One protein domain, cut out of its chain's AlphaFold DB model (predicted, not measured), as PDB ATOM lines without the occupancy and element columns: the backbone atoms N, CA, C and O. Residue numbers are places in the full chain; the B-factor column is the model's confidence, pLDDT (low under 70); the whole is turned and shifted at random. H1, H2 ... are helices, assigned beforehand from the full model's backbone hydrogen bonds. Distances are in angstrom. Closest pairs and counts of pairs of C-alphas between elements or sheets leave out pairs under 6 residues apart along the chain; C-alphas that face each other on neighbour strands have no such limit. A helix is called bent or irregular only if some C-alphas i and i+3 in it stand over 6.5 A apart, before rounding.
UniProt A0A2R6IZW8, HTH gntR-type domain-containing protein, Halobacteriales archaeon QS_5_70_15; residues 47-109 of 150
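AT A GLANCE: This is residues 47 to 109 of the 150 residues of the protein "HTH gntR-type domain-containing protein" of Halobacteriales archaeon QS_5_70_15 (UniProt A0A2R6IZW8). This is an open, loosely joined model: one long helix, H1, sticks out with its first residues, 47 to 55, while short helix H2 packs steeply across its later part, residues 57 to 64, and a third helix, H3, is set off by itself at the far end of a long strung-out link, residues 85 to 96. Between H1 and H2 the chain makes a loop that folds back, and its residues 69 to 75 stick out from the rest. The printed part has 63 residues, with three named helices in the order H1, H2, H3 and no named strand; the class is all helix, with 37 residues in the named helices. The whole is loose, with a radius of gyration of the C-alphas of 14.5 A, and the C-alphas span 40 by 32 by 31 A along their three main axes.

IN THESE COORDINATES: Begin at the first printed residue and find C-alpha 47 at (18.496, 22.144, 50.875), where H1 starts. H1 is residues 47 to 68, from Val 47 to Val 68; it measures 30.3 A from first to last C-alpha and reaches C-alpha 68 at (33.247, -1.470, 39.020). On the way, look near residue 62, where H1 has a kink of 26 degrees. H1 is irregular just there: C-alphas 63 and 66 are 7.4 A apart, against about 5 A in a regular helix, and its line is a rough one. Ten residues later you come to H2, residues 79 to 84, from Leu 79 to Arg 84, with 8.6 A between its first and last C-alphas. After residues 85 to 96, which hold no named element, you reach H3, residues 97 to 105, from Arg 97 to Glu 105. H3 measures 12.4 A and ends at C-alpha 105, at (50.295, 9.304, 49.864).

HOW THE PARTS SIT: Start with H1, the longest helix by residues, and look at its residues 57 to 64, with which alone it touches H2. The closest C-alphas of the two helices are those of Leu 61 and Val 82, 6.4 A apart, and their centres are 10.7 A apart. H1 and H2 run opposite ways at a steep tilt of 67 degrees, only just short of about perpendicular. The link from H1 to H2 is short. From H2, go on along the long link of 12 residues to H3, which touches no helix. H3 is apart from H1, and it is apart from H2 too. Now read the backbone O and N atoms: in H2 and H3 every O i to N i+4 pair is within hydrogen-bond range, while in H1 16 of 18 are.

THE WHOLE: Look for the two C-alphas farthest apart, those of Val 47 and Pro 108, and you find them 42.1 A from each other. Four stretches stand free: residues 47 to 55, which belong to H1; residues 69 to 75; residues 91 to 96; and residues 103 to 109, of which 103 to 105 belong to H3. Without them the body has 34 residues and spans 26 by 17 by 16 A, with a radius of gyration of 10.1 A. The printed part has no cut between residues 47 and 109, and its one long link is that from H2 to H3. The mean pLDDT of the printed part is 85.9; the model's confidence is low, under 70, at residues 106 to 109, where the printed part ends.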
ATOM      1  N   VAL A  47      18.964  22.932  52.025       97.00
ATOM      2  CA  VAL A  47      18.496  22.144  50.875       97.00
ATOM      3  C   VAL A  47      19.569  22.085  49.792       97.00
ATOM      4  O   VAL A  47      19.922  20.994  49.346       97.00
ATOM      5  N   HIS A  48      20.142  23.233  49.423       95.62
ATOM      6  CA  HIS A  48      21.220  23.307  48.442       95.62
ATOM      7  C   HIS A  48      22.406  22.443  48.863       95.62
ATOM      8  O   HIS A  48      22.849  21.602  48.089       95.62
ATOM      9  N   ARG A  49      22.872  22.565  50.112       96.56
ATOM     10  CA  ARG A  49      23.966  21.735  50.628       96.56
ATOM     11  C   ARG A  49      23.649  20.244  50.507       96.56
ATOM     12  O   ARG A  49      24.474  19.486  50.002       96.56
ATOM     13  N   ARG A  50      22.460  19.817  50.939       96.62
ATOM     14  CA  ARG A  50      22.051  18.408  50.886       96.62
ATOM     15  C   ARG A  50      21.994  17.882  49.450       96.62
ATOM     16  O   ARG A  50      22.433  16.758  49.203       96.62
ATOM     17  N   HIS A  51      21.464  18.684  48.530       95.75
ATOM     18  CA  HIS A  51      21.393  18.355  47.112       95.75
ATOM     19  C   HIS A  51      22.790  18.262  46.490       95.75
ATOM     20  O   HIS A  51      23.106  17.258  45.857       95.75
ATOM     21  N   SER A  52      23.655  19.248  46.728       93.88
ATOM     22  CA  SER A  52      25.030  19.263  46.216       93.88
ATOM     23  C   SER A  52      25.845  18.075  46.736       93.88
ATOM     24  O   SER A  52      26.552  17.426  45.973       93.88
ATOM     25  N   GLU A  53      25.696  17.713  48.015       92.19
ATOM     26  CA  GLU A  53      26.318  16.506  48.575       92.19
ATOM     27  C   GLU A  53      25.809  15.216  47.911       92.19
ATOM     28  O   GLU A  53      26.561  14.252  47.776       92.19
ATOM     29  N   TYR A  54      24.528  15.167  47.532       92.81
ATOM     30  CA  TYR A  54      23.951  14.034  46.813       92.81
ATOM     31  C   TYR A  54      24.462  13.951  45.373       92.81
ATOM     32  O   TYR A  54      24.961  12.895  44.992       92.81
ATOM     33  N   ALA A  55      24.414  15.052  44.622       93.88
ATOM     34  CA  ALA A  55      24.922  15.122  43.255       93.88
ATOM     35  C   ALA A  55      26.396  14.694  43.193       93.88
ATOM     36  O   ALA A  55      26.737  13.768  42.464       93.88
ATOM     37  N   ALA A  56      27.235  15.230  44.086       89.19
ATOM     38  CA  ALA A  56      28.647  14.861  44.161       89.19
ATOM     39  C   ALA A  56      28.879  13.370  44.491       89.19
ATOM     40  O   ALA A  56      29.881  12.793  44.073       89.19
ATOM     41  N   ARG A  57      27.990  12.716  45.259       88.50
ATOM     42  CA  ARG A  57      28.072  11.259  45.497       88.50
ATOM     43  C   ARG A  57      27.736  10.462  44.238       88.50
ATOM     44  O   ARG A  57      28.405   9.470  43.971       88.50
ATOM     45  N   VAL A  58      26.727  10.891  43.483       90.88
ATOM     46  CA  VAL A  58      26.329  10.245  42.224       90.88
ATOM     47  C   VAL A  58      27.412  10.415  41.158       90.88
ATOM     48  O   VAL A  58      27.793   9.433  40.532       90.88
ATOM     49  N   GLU A  59      27.988  11.609  41.021       90.31
ATOM     50  CA  GLU A  59      29.114  11.862  40.110       90.31
ATOM     51  C   GLU A  59      30.331  10.986  40.444       90.31
ATOM     52  O   GLU A  59      30.962  10.421  39.553       90.31
ATOM     53  N   ARG A  60      30.646  10.804  41.737       87.56
ATOM     54  CA  ARG A  60      31.706   9.871  42.158       87.56
ATOM     55  C   ARG A  60      31.397   8.426  41.770       87.56
ATOM     56  O   ARG A  60      32.300   7.725  41.320       87.56
ATOM     57  N   LEU A  61      30.148   7.983  41.923       88.88
ATOM     58  CA  LEU A  61      29.719   6.654  41.479       88.88
ATOM     59  C   LEU A  61      29.894   6.482  39.973       88.88
ATOM     60  O   LEU A  61      30.458   5.481  39.533       88.88
ATOM     61  N   GLU A  62      29.486   7.474  39.190       89.75
ATOM     62  CA  GLU A  62      29.665   7.459  37.742       89.75
ATOM     63  C   GLU A  62      31.148   7.399  37.355       89.75
ATOM     64  O   GLU A  62      31.535   6.562  36.544       89.75
ATOM     65  N   ALA A  63      32.002   8.194  38.003       86.25
ATOM     66  CA  ALA A  63      33.446   8.154  37.775       86.25
ATOM     67  C   ALA A  63      34.069   6.784  38.113       86.25
ATOM     68  O   ALA A  63      35.072   6.398  37.514       86.25
ATOM     69  N   THR A  64      33.477   6.033  39.050       88.19
ATOM     70  CA  THR A  64      33.928   4.678  39.413       88.19
ATOM     71  C   THR A  64      33.423   3.573  38.502       88.19
ATOM     72  O   THR A  64      33.917   2.450  38.600       88.19
ATOM     73  N   ARG A  65      32.503   3.882  37.580       88.12
ATOM     74  CA  ARG A  65      31.916   2.910  36.655       88.12
ATOM     75  C   ARG A  65      32.961   2.021  35.961       88.12
ATOM     76  O   ARG A  65      32.806   0.810  36.072       88.12
ATOM     77  N   PRO A  66      34.041   2.542  35.338       86.38
ATOM     78  CA  PRO A  66      34.991   1.688  34.618       86.38
ATOM     79  C   PRO A  66      35.698   0.673  35.521       86.38
ATOM     80  O   PRO A  66      36.023  -0.427  35.086       86.38
ATOM     81  N   LEU A  67      35.937   1.037  36.786       84.62
ATOM     82  CA  LEU A  67      36.519   0.131  37.769       84.62
ATOM     83  C   LEU A  67      35.502  -0.936  38.176       84.62
ATOM     84  O   LEU A  67      35.824  -2.117  38.124       84.62
ATOM     85  N   VAL A  68      34.286  -0.536  38.554       86.69
ATOM     86  CA  VAL A  68      33.247  -1.470  39.020       86.69
ATOM     87  C   VAL A  68      32.858  -2.462  37.923       86.69
ATOM     88  O   VAL A  68      32.752  -3.649  38.203       86.69
ATOM     89  N   GLU A  69      32.729  -2.006  36.676       88.06
ATOM     90  CA  GLU A  69      32.424  -2.857  35.515       88.06
ATOM     91  C   GLU A  69      33.572  -3.819  35.151       88.06
ATOM     92  O   GLU A  69      33.348  -4.788  34.433       88.06
ATOM     93  N   SER A  70      34.796  -3.590  35.646       86.62
ATOM     94  CA  SER A  70      35.938  -4.499  35.443       86.62
ATOM     95  C   SER A  70      36.064  -5.592  36.510       86.62
ATOM     96  O   SER A  70      36.883  -6.504  36.367       86.62
ATOM     97  N   LEU A  71      35.302  -5.487  37.601       86.38
ATOM     98  CA  LEU A  71      35.350  -6.441  38.703       86.38
ATOM     99  C   LEU A  71      34.482  -7.674  38.396       86.38
ATOM    100  O   LEU A  71      33.524  -7.575  37.630       86.38
ATOM    101  N   PRO A  72      34.790  -8.838  38.996       89.50
ATOM    102  CA  PRO A  72      33.934 -10.018  38.898       89.50
ATOM    103  C   PRO A  72      32.499  -9.718  39.349       89.50
ATOM    104  O   PRO A  72      32.301  -9.027  40.347       89.50
ATOM    105  N   GLU A  73      31.501 -10.259  38.648       87.62
ATOM    106  CA  GLU A  73      30.080 -10.004  38.939       87.62
ATOM    107  C   GLU A  73      29.645 -10.494  40.332       87.62
ATOM    108  O   GLU A  73      28.704  -9.962  40.919       87.62
ATOM    109  N   ASP A  74      30.333 -11.498  40.880       90.25
ATOM    110  CA  ASP A  74      30.093 -12.049  42.214       90.25
ATOM    111  C   ASP A  74      30.766 -11.243  43.337       90.25
ATOM    112  O   ASP A  74      30.518 -11.488  44.523       90.25
ATOM    113  N   LEU A  75      31.590 -10.245  42.992       86.62
ATOM    114  CA  LEU A  75      32.237  -9.381  43.966       86.62
ATOM    115  C   LEU A  75      31.284  -8.279  44.440       86.62
ATOM    116  O   LEU A  75      31.004  -7.302  43.745       86.62
ATOM    117  N   VAL A  76      30.852  -8.378  45.695       85.69
ATOM    118  CA  VAL A  76      30.074  -7.318  46.344       85.69
ATOM    119  C   VAL A  76      30.993  -6.145  46.687       85.69
ATOM    120  O   VAL A  76      31.771  -6.217  47.638       85.69
ATOM    121  N   VAL A  77      30.878  -5.044  45.941       84.81
ATOM    122  CA  VAL A  77      31.583  -3.786  46.225       84.81
ATOM    123  C   VAL A  77      30.751  -2.946  47.201       84.81
ATOM    124  O   VAL A  77      29.680  -2.460  46.831       84.81
ATOM    125  N   PRO A  78      31.202  -2.732  48.452       87.50
ATOM    126  CA  PRO A  78      30.470  -1.892  49.391       87.50
ATOM    127  C   PRO A  78      30.461  -0.440  48.912       87.50
ATOM    128  O   PRO A  78      31.501   0.088  48.526       87.50
ATOM    129  N   LEU A  79      29.328   0.255  49.047       85.38
ATOM    130  CA  LEU A  79      29.212   1.670  48.665       85.38
ATOM    131  C   LEU A  79      30.271   2.564  49.344       85.38
ATOM    132  O   LEU A  79      30.764   3.519  48.748       85.38
ATOM    133  N   ALA A  80      30.696   2.202  50.561       86.19
ATOM    134  CA  ALA A  80      31.761   2.890  51.288       86.19
ATOM    135  C   ALA A  80      33.102   2.937  50.528       86.19
ATOM    136  O   ALA A  80      33.877   3.865  50.755       86.19
ATOM    137  N   PHE A  81      33.369   1.982  49.627       83.50
ATOM    138  CA  PHE A  81      34.547   1.991  48.754       83.50
ATOM    139  C   PHE A  81      34.554   3.221  47.839       83.50
ATOM    140  O   PHE A  81      35.585   3.858  47.664       83.50
ATOM    141  N   VAL A  82      33.386   3.603  47.322       83.94
ATOM    142  CA  VAL A  82      33.221   4.779  46.462       83.94
ATOM    143  C   VAL A  82      33.072   6.062  47.280       83.94
ATOM    144  O   VAL A  82      33.580   7.113  46.900       83.94
ATOM    145  N   GLU A  83      32.377   6.002  48.417       83.62
ATOM    146  CA  GLU A  83      32.103   7.199  49.223       83.62
ATOM    147  C   GLU A  83      33.309   7.699  50.018       83.62
ATOM    148  O   GLU A  83      33.418   8.903  50.254       83.62
ATOM    149  N   ARG A  84      34.177   6.787  50.468       83.00
ATOM    150  CA  ARG A  84      35.345   7.102  51.305       83.00
ATOM    151  C   ARG A  84      36.670   6.878  50.589       83.00
ATOM    152  O   ARG A  84      37.692   7.346  51.076       83.00
ATOM    153  N   GLY A  85      36.660   6.130  49.490       81.38
ATOM    154  CA  GLY A  85      37.849   5.879  48.693       81.38
ATOM    155  C   GLY A  85      38.163   7.032  47.749       81.38
ATOM    156  O   GLY A  85      37.309   7.845  47.394       81.38
ATOM    157  N   HIS A  86      39.416   7.071  47.315       81.25
ATOM    158  CA  HIS A  86      39.870   7.955  46.256       81.25
ATOM    159  C   HIS A  86      40.116   7.121  45.004       81.25
ATOM    160  O   HIS A  86      40.928   6.198  45.020       81.25
ATOM    161  N   LEU A  87      39.419   7.446  43.915       84.56
ATOM    162  CA  LEU A  87      39.685   6.841  42.619       84.56
ATOM    163  C   LEU A  87      40.611   7.747  41.811       84.56
ATOM    164  O   LEU A  87      40.276   8.897  41.524       84.56
ATOM    165  N   VAL A  88      41.758   7.209  41.408       86.38
ATOM    166  CA  VAL A  88      42.674   7.878  40.485       86.38
ATOM    167  C   VAL A  88      42.866   6.992  39.268       86.38
ATOM    168  O   VAL A  88      43.485   5.937  39.349       86.38
ATOM    169  N   LEU A  89      42.308   7.427  38.139       84.19
ATOM    170  CA  LEU A  89      42.450   6.751  36.854       84.19
ATOM    171  C   LEU A  89      43.601   7.368  36.054       84.19
ATOM    172  O   LEU A  89      43.821   8.583  36.085       84.19
ATOM    173  N   ALA A  90      44.314   6.514  35.325       85.56
ATOM    174  CA  ALA A  90      45.224   6.941  34.275       85.56
ATOM    175  C   ALA A  90      44.427   7.604  33.142       85.56
ATOM    176  O   ALA A  90      43.283   7.232  32.871       85.56
ATOM    177  N   SER A  91      45.037   8.566  32.457       84.44
ATOM    178  CA  SER A  91      44.488   9.136  31.224       84.44
ATOM    179  C   SER A  91      45.533   9.074  30.107       84.44
ATOM    180  O   SER A  91      46.724   8.955  30.407       84.44
ATOM    181  N   PRO A  92      45.141   9.202  28.824       86.62
ATOM    182  CA  PRO A  92      46.091   9.181  27.708       86.62
ATOM    183  C   PRO A  92      47.224  10.211  27.828       86.62
ATOM    184  O   PRO A  92      48.324   9.980  27.337       86.62
ATOM    185  N   HIS A  93      46.966  11.338  28.496       87.12
ATOM    186  CA  HIS A  93      47.937  12.416  28.693       87.12
ATOM    187  C   HIS A  93      48.656  12.353  30.051       87.12
ATOM    188  O   HIS A  93      49.573  13.133  30.285       87.12
ATOM    189  N   ALA A  94      48.241  11.452  30.947       86.69
ATOM    190  CA  ALA A  94      48.828  11.272  32.272       86.69
ATOM    191  C   ALA A  94      48.700   9.802  32.731       86.69
ATOM    192  O   ALA A  94      47.913   9.500  33.636       86.69
ATOM    193  N   PRO A  95      49.437   8.868  32.099       85.94
ATOM    194  CA  PRO A  95      49.344   7.442  32.413       85.94
ATOM    195  C   PRO A  95      49.879   7.103  33.813       85.94
ATOM    196  O   PRO A  95      49.323   6.242  34.486       85.94
ATOM    197  N   GLU A  96      50.900   7.830  34.277       86.50
ATOM    198  CA  GLU A  96      51.554   7.617  35.581       86.50
ATOM    199  C   GLU A  96      50.797   8.257  36.759       86.50
ATOM    200  O   GLU A  96      51.118   8.027  37.920       86.50
ATOM    201  N   ARG A  97      49.721   9.010  36.499       86.69
ATOM    202  CA  ARG A  97      48.977   9.750  37.532       86.69
ATOM    203  C   ARG A  97      48.519   8.905  38.740       86.69
ATOM    204  O   ARG A  97      48.607   9.411  39.860       86.69
ATOM    205  N   PRO A  98      47.999   7.666  38.586       86.38
ATOM    206  CA  PRO A  98      47.633   6.831  39.739       86.38
ATOM    207  C   PRO A  98      48.819   6.528  40.648       86.38
ATOM    208  O   PRO A  98      48.676   6.317  41.848       86.38
ATOM    209  N   LEU A  99      49.998   6.504  40.051       84.81
ATOM    210  CA  LEU A  99      51.208   6.047  40.667       84.81
ATOM    211  C   LEU A  99      51.925   7.181  41.396       84.81
ATOM    212  O   LEU A  99      52.280   7.003  42.557       84.81
ATOM    213  N   ASP A 100      51.971   8.365  40.787       86.00
ATOM    214  CA  ASP A 100      52.393   9.605  41.448       86.00
ATOM    215  C   ASP A 100      51.536   9.897  42.691       86.00
ATOM    216  O   ASP A 100      52.011  10.412  43.709       86.00
ATOM    217  N   ARG A 101      50.237   9.560  42.630       84.00
ATOM    218  CA  ARG A 101      49.346   9.696  43.785       84.00
ATOM    219  C   ARG A 101      49.754   8.762  44.916       84.00
ATOM    220  O   ARG A 101      49.779   9.206  46.060       84.00
ATOM    221  N   LEU A 102      50.061   7.505  44.601       80.44
ATOM    222  CA  LEU A 102      50.510   6.538  45.598       80.44
ATOM    223  C   LEU A 102      51.820   6.994  46.256       80.44
ATOM    224  O   LEU A 102      51.933   6.889  47.471       80.44
ATOM    225  N   ASP A 103      52.747   7.570  45.484       80.75
ATOM    226  CA  ASP A 103      53.990   8.165  46.001       80.75
ATOM    227  C   ASP A 103      53.737   9.374  46.908       80.75
ATOM    228  O   ASP A 103      54.382   9.543  47.937       80.75
ATOM    229  N   THR A 104      52.761  10.214  46.566       81.81
ATOM    230  CA  THR A 104      52.388  11.361  47.410       81.81
ATOM    231  C   THR A 104      51.754  10.914  48.728       81.81
ATOM    232  O   THR A 104      51.907  11.571  49.757       81.81
ATOM    233  N   GLU A 105      50.989   9.825  48.692       76.38
ATOM    234  CA  GLU A 105      50.295   9.304  49.864       76.38
ATOM    235  C   GLU A 105      51.162   8.363  50.696       76.38
ATOM    236  O   GLU A 105      50.795   8.127  51.845       76.38
ATOM    237  N   SER A 106      52.284   7.853  50.173       69.75
ATOM    238  CA  SER A 106      53.169   6.918  50.865       69.75
ATOM    239  C   SER A 106      54.024   7.645  51.913       69.75
ATOM    240  O   SER A 106      54.943   8.410  51.642       69.75
ATOM    241  N   SER A 107      53.696   7.413  53.179       69.00
ATOM    242  CA  SER A 107      54.431   7.908  54.337       69.00
ATOM    243  C   SER A 107      55.019   6.718  55.093       69.00
ATOM    244  O   SER A 107      54.314   5.731  55.310       69.00
ATOM    245  N   PRO A 108      56.273   6.784  55.571       66.69
ATOM    246  CA  PRO A 108      56.889   5.670  56.292       66.69
ATOM    247  C   PRO A 108      56.130   5.270  57.569       66.69
ATOM    248  O   PRO A 108      56.270   4.134  58.018       66.69
ATOM    249  N   SER A 109      55.302   6.164  58.122       58.88
ATOM    250  CA  SER A 109      54.530   5.947  59.355       58.88
ATOM    251  C   SER A 109      53.189   5.231  59.161       58.88
ATOM    252  O   SER A 109      52.513   4.951  60.150       58.88
TER     253      SER A 109